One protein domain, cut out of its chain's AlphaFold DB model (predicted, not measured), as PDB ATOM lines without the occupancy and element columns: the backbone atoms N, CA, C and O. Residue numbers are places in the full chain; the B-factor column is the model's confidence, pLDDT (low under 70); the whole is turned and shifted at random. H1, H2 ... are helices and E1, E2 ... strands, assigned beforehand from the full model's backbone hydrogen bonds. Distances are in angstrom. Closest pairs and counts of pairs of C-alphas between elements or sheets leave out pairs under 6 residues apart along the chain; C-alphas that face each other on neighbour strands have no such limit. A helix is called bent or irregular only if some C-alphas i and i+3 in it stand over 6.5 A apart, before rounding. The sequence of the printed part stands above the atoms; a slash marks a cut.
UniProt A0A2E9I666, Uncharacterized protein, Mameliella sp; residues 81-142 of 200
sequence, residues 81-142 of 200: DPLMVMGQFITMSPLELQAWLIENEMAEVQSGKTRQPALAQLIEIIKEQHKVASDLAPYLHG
ATOM      1  N   ASP A  81      49.635  81.453  -5.814       86.50
ATOM      2  CA  ASP A  81      49.730  81.701  -7.252       86.50
ATOM      3  C   ASP A  81      51.087  81.182  -7.773       86.50
ATOM      4  O   ASP A  81      52.124  81.558  -7.208       86.50
ATOM      5  N   PRO A  82      51.110  80.321  -8.809       86.25
ATOM      6  CA  PRO A  82      52.348  79.799  -9.378       86.25
ATOM      7  C   PRO A  82      53.343  80.902  -9.751       86.25
ATOM      8  O   PRO A  82      54.542  80.721  -9.542       86.25
ATOM      9  N   LEU A  83      52.873  82.057 -10.229       86.94
ATOM     10  CA  LEU A  83      53.761  83.151 -10.622       86.94
ATOM     11  C   LEU A  83      54.477  83.759  -9.406       86.94
ATOM     12  O   LEU A  83      55.667  84.071  -9.461       86.94
ATOM     13  N   MET A  84      53.778  83.860  -8.271       88.31
ATOM     14  CA  MET A  84      54.391  84.288  -7.013       88.31
ATOM     15  C   MET A  84      55.381  83.260  -6.473       88.31
ATOM     16  O   MET A  84      56.403  83.645  -5.912       88.31
ATOM     17  N   VAL A  85      55.097  81.965  -6.628       89.81
ATOM     18  CA  VAL A  85      56.019  80.897  -6.209       89.81
ATOM     19  C   VAL A  85      57.309  80.959  -7.022       89.81
ATOM     20  O   VAL A  85      58.389  80.925  -6.440       89.81
ATOM     21  N   MET A  86      57.208  81.126  -8.342       90.25
ATOM     22  CA  MET A  86      58.368  81.297  -9.223       90.25
ATOM     23  C   MET A  86      59.188  82.537  -8.846       90.25
ATOM     24  O   MET A  86      60.412  82.462  -8.760       90.25
ATOM     25  N   GLY A  87      58.518  83.655  -8.547       90.56
ATOM     26  CA  GLY A  87      59.174  84.862  -8.044       90.56
ATOM     27  C   GLY A  87      59.925  84.613  -6.734       90.56
ATOM     28  O   GLY A  87      61.109  84.925  -6.645       90.56
ATOM     29  N   GLN A  88      59.271  83.984  -5.750       90.38
ATOM     30  CA  GLN A  88      59.893  83.622  -4.469       90.38
ATOM     31  C   GLN A  88      61.125  82.734  -4.678       90.38
ATOM     32  O   GLN A  88      62.177  83.008  -4.104       90.38
ATOM     33  N   PHE A  89      61.018  81.733  -5.552       90.75
ATOM     34  CA  PHE A  89      62.092  80.793  -5.859       90.75
ATOM     35  C   PHE A  89      63.327  81.463  -6.483       90.75
ATOM     36  O   PHE A  89      64.452  81.143  -6.105       90.75
ATOM     37  N   ILE A  90      63.142  82.424  -7.396       92.75
ATOM     38  CA  ILE A  90      64.258  83.181  -7.992       92.75
ATOM     39  C   ILE A  90      64.887  84.142  -6.972       92.75
ATOM     40  O   ILE A  90      66.096  84.353  -6.994       92.75
ATOM     41  N   THR A  91      64.088  84.741  -6.084       92.31
ATOM     42  CA  THR A  91      64.593  85.724  -5.108       92.31
ATOM     43  C   THR A  91      65.299  85.105  -3.903       92.31
ATOM     44  O   THR A  91      66.046  85.800  -3.216       92.31
ATOM     45  N   MET A  92      65.050  83.828  -3.615       93.25
ATOM     46  CA  MET A  92      65.622  83.139  -2.461       93.25
ATOM     47  C   MET A  92      67.101  82.815  -2.693       93.25
ATOM     48  O   MET A  92      67.522  82.528  -3.818       93.25
ATOM     49  N   SER A  93      67.908  82.857  -1.627       93.62
ATOM     50  CA  SER A  93      69.328  82.544  -1.766       93.62
ATOM     51  C   SER A  93      69.513  81.048  -2.088       93.62
ATOM     52  O   SER A  93      68.816  80.203  -1.515       93.62
ATOM     53  N   PRO A  94      70.442  80.669  -2.988       90.12
ATOM     54  CA  PRO A  94      70.638  79.265  -3.366       90.12
ATOM     55  C   PRO A  94      70.995  78.357  -2.181       90.12
ATOM     56  O   PRO A  94      70.637  77.182  -2.167       90.12
ATOM     57  N   LEU A  95      71.684  78.907  -1.175       90.50
ATOM     58  CA  LEU A  95      72.050  78.194   0.050       90.50
ATOM     59  C   LEU A  95      70.835  77.942   0.948       90.50
ATOM     60  O   LEU A  95      70.697  76.848   1.488       90.50
ATOM     61  N   GLU A  96      69.940  78.923   1.085       90.38
ATOM     62  CA  GLU A  96      68.688  78.739   1.825       90.38
ATOM     63  C   GLU A  96      67.776  77.735   1.126       90.38
ATOM     64  O   GLU A  96      67.173  76.904   1.795       90.38
ATOM     65  N   LEU A  97      67.703  77.764  -0.209       87.88
ATOM     66  CA  LEU A  97      66.965  76.754  -0.972       87.88
ATOM     67  C   LEU A  97      67.542  75.360  -0.758       87.88
ATOM     68  O   LEU A  97      66.788  74.409  -0.586       87.88
ATOM     69  N   GLN A  98      68.868  75.238  -0.731       87.00
ATOM     70  CA  GLN A  98      69.523  73.971  -0.450       87.00
ATOM     71  C   GLN A  98      69.187  73.471   0.958       87.00
ATOM     72  O   GLN A  98      68.797  72.319   1.110       87.00
ATOM     73  N   ALA A  99      69.291  74.329   1.976       86.88
ATOM     74  CA  ALA A  99      68.924  73.981   3.348       86.88
ATOM     75  C   ALA A  99      67.443  73.582   3.454       86.88
ATOM     76  O   ALA A  99      67.119  72.552   4.039       86.88
ATOM     77  N   TRP A 100      66.555  74.337   2.808       86.94
ATOM     78  CA  TRP A 100      65.128  74.038   2.770       86.94
ATOM     79  C   TRP A 100      64.835  72.694   2.091       86.94
ATOM     80  O   TRP A 100      64.044  71.909   2.610       86.94
ATOM     81  N   LEU A 101      65.489  72.387   0.965       83.62
ATOM     82  CA  LEU A 101      65.346  71.093   0.290       83.62
ATOM     83  C   LEU A 101      65.843  69.947   1.172       83.62
ATOM     84  O   LEU A 101      65.190  68.919   1.237       83.62
ATOM     85  N   ILE A 102      66.931  70.135   1.920       80.56
ATOM     86  CA  ILE A 102      67.426  69.130   2.874       80.56
ATOM     87  C   ILE A 102      66.406  68.849   3.979       80.56
ATOM     88  O   ILE A 102      66.229  67.704   4.388       80.56
ATOM     89  N   GLU A 103      65.747  69.893   4.475       82.50
ATOM     90  CA  GLU A 103      64.743  69.774   5.533       82.50
ATOM     91  C   GLU A 103      63.447  69.110   5.048       82.50
ATOM     92  O   GLU A 103      62.798  68.401   5.819       82.50
ATOM     93  N   ASN A 104      63.059  69.333   3.787       80.81
ATOM     94  CA  ASN A 104      61.752  68.928   3.257       80.81
ATOM     95  C   ASN A 104      61.804  67.680   2.358       80.81
ATOM     96  O   ASN A 104      60.837  66.918   2.317       80.81
ATOM     97  N   GLU A 105      62.910  67.434   1.659       69.44
ATOM     98  CA  GLU A 105      63.119  66.248   0.830       69.44
ATOM     99  C   GLU A 105      63.961  65.213   1.586       69.44
ATOM    100  O   GLU A 105      65.188  65.221   1.577       69.44
ATOM    101  N   MET A 106      63.290  64.235   2.200       57.06
ATOM    102  CA  MET A 106      63.932  63.028   2.746       57.06
ATOM    103  C   MET A 106      64.192  61.967   1.661       57.06
ATOM    104  O   MET A 106      64.103  60.764   1.919       57.06
ATOM    105  N   ALA A 107      64.433  62.381   0.417       59.06
ATOM    106  CA  ALA A 107      64.727  61.442  -0.655       59.06
ATOM    107  C   ALA A 107      66.179  60.969  -0.511       59.06
ATOM    108  O   ALA A 107      67.108  61.767  -0.524       59.06
ATOM    109  N   GLU A 108      66.395  59.666  -0.351       65.12
ATOM    110  CA  GLU A 108      67.730  59.069  -0.392       65.12
ATOM    111  C   GLU A 108      68.034  58.648  -1.831       65.12
ATOM    112  O   GLU A 108      67.277  57.883  -2.433       65.12
ATOM    113  N   VAL A 109      69.160  59.100  -2.382       66.81
ATOM    114  CA  VAL A 109      69.684  58.566  -3.642       66.81
ATOM    115  C   VAL A 109      70.764  57.545  -3.314       66.81
ATOM    116  O   VAL A 109      71.718  57.790  -2.567       66.81
ATOM    117  N   GLN A 110      70.612  56.350  -3.880       58.50
ATOM    118  CA  GLN A 110      71.598  55.293  -3.736       58.50
ATOM    119  C   GLN A 110      72.767  55.556  -4.692       58.50
ATOM    120  O   GLN A 110      72.725  55.196  -5.866       58.50
ATOM    121  N   SER A 111      73.825  56.182  -4.175       66.38
ATOM    122  CA  SER A 111      75.086  56.355  -4.894       66.38
ATOM    123  C   SER A 111      76.011  55.175  -4.579       66.38
ATOM    124  O   SER A 111      76.755  55.151  -3.592       66.38
ATOM    125  N   GLY A 112      75.902  54.121  -5.393       74.06
ATOM    126  CA  GLY A 112      76.677  52.889  -5.229       74.06
ATOM    127  C   GLY A 112      76.270  52.073  -3.992       74.06
ATOM    128  O   GLY A 112      75.118  51.658  -3.862       74.06
ATOM    129  N   LYS A 113      77.225  51.787  -3.092       71.75
ATOM    130  CA  LYS A 113      76.992  51.025  -1.841       71.75
ATOM    131  C   LYS A 113      76.518  51.894  -0.669       71.75
ATOM    132  O   LYS A 113      76.146  51.359   0.370       71.75
ATOM    133  N   THR A 114      76.540  53.211  -0.830       51.34
ATOM    134  CA  THR A 114      76.196  54.193   0.202       51.34
ATOM    135  C   THR A 114      74.924  54.921  -0.192       51.34
ATOM    136  O   THR A 114      74.818  55.462  -1.291       51.34
ATOM    137  N   ARG A 115      73.948  54.944   0.716       58.03
ATOM    138  CA  ARG A 115      72.802  55.839   0.593       58.03
ATOM    139  C   ARG A 115      73.225  57.208   1.087       58.03
ATOM    140  O   ARG A 115      73.694  57.331   2.216       58.03
ATOM    141  N   GLN A 116      73.120  58.202   0.219       58.47
ATOM    142  CA  GLN A 116      73.273  59.591   0.612       58.47
ATOM    143  C   GLN A 116      71.923  60.285   0.443       58.47
ATOM    144  O   GLN A 116      71.140  59.882  -0.425       58.47
ATOM    145  N   PRO A 117      71.621  61.303   1.263       61.78
ATOM    146  CA  PRO A 117      70.503  62.182   0.963       61.78
ATOM    147  C   PRO A 117      70.682  62.707  -0.463       61.78
ATOM    148  O   PRO A 117      71.806  63.001  -0.880       61.78
ATOM    149  N   ALA A 118      69.593  62.757  -1.221       63.81
ATOM    150  CA  ALA A 118      69.523  63.332  -2.553       63.81
ATOM    151  C   ALA A 118      69.712  64.847  -2.435       63.81
ATOM    152  O   ALA A 118      68.783  65.629  -2.580       63.81
ATOM    153  N   LEU A 119      70.918  65.267  -2.067       60.88
ATOM    154  CA  LEU A 119      71.256  66.668  -1.985       60.88
ATOM    155  C   LEU A 119      71.293  67.177  -3.415       60.88
ATOM    156  O   LEU A 119      72.218  66.838  -4.157       60.88
ATOM    157  N   ALA A 120      70.303  67.988  -3.783       66.25
ATOM    158  CA  ALA A 120      70.406  68.816  -4.970       66.25
ATOM    159  C   ALA A 120      71.738  69.564  -4.874       66.25
ATOM    160  O   ALA A 120      72.013  70.280  -3.899       66.25
ATOM    161  N   GLN A 121      72.616  69.325  -5.844       80.56
ATOM    162  CA  GLN A 121      73.893  70.014  -5.853       80.56
ATOM    163  C   GLN A 121      73.608  71.506  -6.019       80.56
ATOM    164  O   GLN A 121      72.700  71.893  -6.752       80.56
ATOM    165  N   LEU A 122      74.405  72.371  -5.390       83.38
ATOM    166  CA  LEU A 122      74.192  73.819  -5.487       83.38
ATOM    167  C   LEU A 122      74.132  74.298  -6.953       83.38
ATOM    168  O   LEU A 122      73.347  75.175  -7.301       83.38
ATOM    169  N   ILE A 123      74.916  73.663  -7.830       87.56
ATOM    170  CA  ILE A 123      74.907  73.917  -9.275       87.56
ATOM    171  C   ILE A 123      73.554  73.584  -9.928       87.56
ATOM    172  O   ILE A 123      73.147  74.268 -10.862       87.56
ATOM    173  N   GLU A 124      72.851  72.553  -9.463       87.75
ATOM    174  CA  GLU A 124      71.537  72.152  -9.976       87.75
ATOM    175  C   GLU A 124      70.467  73.153  -9.547       87.75
ATOM    176  O   GLU A 124      69.684  73.594 -10.383       87.75
ATOM    177  N   ILE A 125      70.513  73.609  -8.292       88.94
ATOM    178  CA  ILE A 125      69.613  74.656  -7.779       88.94
ATOM    179  C   ILE A 125      69.772  75.941  -8.599       88.94
ATOM    180  O   ILE A 125      68.784  76.512  -9.055       88.94
ATOM    181  N   ILE A 126      71.012  76.369  -8.852       91.31
ATOM    182  CA  ILE A 126      71.295  77.566  -9.660       91.31
ATOM    183  C   ILE A 126      70.806  77.388 -11.105       91.31
ATOM    184  O   ILE A 126      70.248  78.317 -11.693       91.31
ATOM    185  N   LYS A 127      70.989  76.201 -11.699       93.56
ATOM    186  CA  LYS A 127      70.466  75.904 -13.041       93.56
ATOM    187  C   LYS A 127      68.947  76.013 -13.080       93.56
ATOM    188  O   LYS A 127      68.420  76.610 -14.018       93.56
ATOM    189  N   GLU A 128      68.260  75.501 -12.064       91.12
ATOM    190  CA  GLU A 128      66.804  75.602 -12.019       91.12
ATOM    191  C   GLU A 128      66.314  77.018 -11.736       91.12
ATOM    192  O   GLU A 128      65.337  77.447 -12.346       91.12
ATOM    193  N   GLN A 129      67.029  77.812 -10.939       93.69
ATOM    194  CA  GLN A 129      66.728  79.241 -10.818       93.69
ATOM    195  C   GLN A 129      66.847  79.967 -12.165       93.69
ATOM    196  O   GLN A 129      65.966  80.754 -12.512       93.69
ATOM    197  N   HIS A 130      67.881  79.679 -12.964       94.31
ATOM    198  CA  HIS A 130      68.006  80.256 -14.307       94.31
ATOM    199  C   HIS A 130      66.887  79.814 -15.254       94.31
ATOM    200  O   HIS A 130      66.405  80.623 -16.047       94.31
ATOM    201  N   LYS A 131      66.450  78.555 -15.169       94.56
ATOM    202  CA  LYS A 131      65.327  78.055 -15.969       94.56
ATOM    203  C   LYS A 131      64.026  78.767 -15.605       94.56
ATOM    204  O   LYS A 131      63.369  79.312 -16.484       94.56
ATOM    205  N   VAL A 132      63.708  78.852 -14.313       92.94
ATOM    206  CA  VAL A 132      62.516  79.562 -13.828       92.94
ATOM    207  C   VAL A 132      62.584  81.047 -14.203       92.94
ATOM    208  O   VAL A 132      61.574  81.628 -14.590       92.94
ATOM    209  N   ALA A 133      63.772  81.661 -14.175       91.94
ATOM    210  CA  ALA A 133      63.965  83.032 -14.644       91.94
ATOM    211  C   ALA A 133      63.693  83.183 -16.149       91.94
ATOM    212  O   ALA A 133      63.029  84.138 -16.553       91.94
ATOM    213  N   SER A 134      64.145  82.234 -16.972       92.69
ATOM    214  CA  SER A 134      63.844  82.199 -18.408       92.69
ATOM    215  C   SER A 134      62.343  82.058 -18.675       92.69
ATOM    216  O   SER A 134      61.819  82.725 -19.564       92.69
ATOM    217  N   ASP A 135      61.646  81.234 -17.894       91.56
ATOM    218  CA  ASP A 135      60.202  81.017 -18.032       91.56
ATOM    219  C   ASP A 135      59.382  82.230 -17.560       91.56
ATOM    220  O   ASP A 135      58.316  82.521 -18.107       91.56
ATOM    221  N   LEU A 136      59.883  82.969 -16.564       89.44
ATOM    222  CA  LEU A 136      59.239  84.167 -16.025       89.44
ATOM    223  C   LEU A 136      59.495  85.419 -16.885       89.44
ATOM    224  O   LEU A 136      58.655  86.323 -16.930       89.44
ATOM    225  N   ALA A 137      60.625  85.479 -17.596       88.06
ATOM    226  CA  ALA A 137      61.043  86.644 -18.379       88.06
ATOM    227  C   ALA A 137      59.987  87.161 -19.383       88.06
ATOM    228  O   ALA A 137      59.786  88.378 -19.432       88.06
ATOM    229  N   PRO A 138      59.245  86.318 -20.135       89.50
ATOM    230  CA  PRO A 138      58.188  86.779 -21.036       89.50
ATOM    231  C   PRO A 138      57.047  87.514 -20.328       89.50
ATOM    232  O   PRO A 138      56.435  88.399 -20.919       89.50
ATOM    233  N   TYR A 139      56.758  87.177 -19.071       84.19
ATOM    234  CA  TYR A 139      55.667  87.791 -18.311       84.19
ATOM    235  C   TYR A 139      56.077  89.116 -17.660       84.19
ATOM    236  O   TYR A 139      55.236  89.997 -17.496       84.19
ATOM    237  N   LEU A 140      57.360  89.276 -17.321       82.31
ATOM    238  CA  LEU A 140      57.897  90.509 -16.735       82.31
ATOM    239  C   LEU A 140      58.356  91.524 -17.787       82.31
ATOM    240  O   LEU A 140      58.172  92.727 -17.609       82.31
ATOM    241  N   HIS A 141      58.961  91.048 -18.876       84.75
ATOM    242  CA  HIS A 141      59.572  91.883 -19.915       84.75
ATOM    243  C   HIS A 141      58.843  91.815 -21.259       84.75
ATOM    244  O   HIS A 141      59.221  92.514 -22.203       84.75
ATOM    245  N   GLY A 142      57.793  90.999 -21.370       81.00
ATOM    246  CA  GLY A 142      56.924  91.009 -22.536       81.00
ATOM    247  C   GLY A 142      56.294  92.384 -22.723       81.00
ATOM    248  O   GLY A 142      55.888  93.040 -21.762       81.00
TER     249      GLY A 142
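AT A GLANCE: This is residues 81 to 142 of the 200 residues of an uncharacterized protein of Mameliella sp (UniProt A0A2E9I666). A small two-strand hairpin, E1 and E2, makes one end of an elongated model, and beyond it a long helix, H3, runs toward the other end with two shorter helices, H1 and H2, packed at an angle on one side of it. H2 packs on the part of H3 nearer the hairpin and H1 on a part farther along, while the hairpin lies away from H1. The printed part has 62 residues with three named helices and two named strands, in the order H1, H2, E1, E2, H3, and its class is mostly helix. The sheet has the order E1, E2 and is antiparallel. The whole is loose, with a radius of gyration of the C-alphas of 14.1 A, and its outline is a rod of 49 by 19 by 18 A.

HOW THE PARTS SIT: Begin with the sheet, where E1, residues 108 to 111, and E2, residues 114 to 117, form a hairpin. These neighbour strands are antiparallel, with 141 degrees between their N-to-C directions. Look at C-alphas 108 and 117, which face each other at 4.4 A, and at C-alphas 110 and 115, which face each other at 4.5 A. Across the pair, N 109 and O 116 are within hydrogen-bond range at 2.9 A, and so are N 116 and O 109 at 3.1 A. From the hairpin go to H2, residues 94 to 104: the closest C-alphas of H2 and E2 are those of Ile 102 and Pro 117, 7.8 A apart. H3, residues 122 to 141, touches H2 with residues 122 to 126 alone, and the closest C-alphas are those of Pro 94 and Ile 125, 6.5 A apart. The lines of H2 and H3 stand at 71 degrees, only just about perpendicular. Farther along, H3 touches H1, residues 82 to 91, with residues 129 to 136 alone. The closest C-alphas there are those of Ile 90 and Gln 129, 5.4 A apart, and H1 and H3 run opposite ways at a steep tilt of 54 degrees. H1 and H2 are close but not clearly touching, with the C-alphas of Phe 89 and Leu 97 closest at 8.0 A, and they run opposite ways at a steep tilt of 57 degrees. H1 is apart from E1 and E2, and E1 is apart from H3. In H1 and H2 every O i to N i+4 pair is within hydrogen-bond range; in H3 it is 14 of 16.

IN THESE COORDINATES: Find C-alpha 108 at (67.730, 59.069, -0.392), where E1 begins; this strand is 9.0 A from first to last C-alpha, and E2 is 9.8 A. H3 begins at C-alpha 122, at (74.192, 73.819, -5.487), and ends at C-alpha 141, at (59.572, 91.883, -19.915), 27.4 A away. It has a kink of 37 degrees near residue 135, and it is irregular, but only just: C-alphas 135 and 138 are 6.8 A apart. H1 begins at C-alpha 82, at (52.348, 79.799, -9.378), and is 14.3 A long. H2 is 15.2 A long.

THE WHOLE: The two C-alphas farthest apart are those of Lys 113, between the strands, and Gly 142, the last printed residue, 49.3 A apart. From C-alpha 81 to C-alpha 142, the first and last printed, it is 19.3 A. The printed part has no cut, and the four links between its elements are tight. The mean pLDDT of the printed part is 82.0; look for low confidence, under 70, at residues 105 to 111 and 114 to 120, where E1 and E2 lie, with means of 64 and 57.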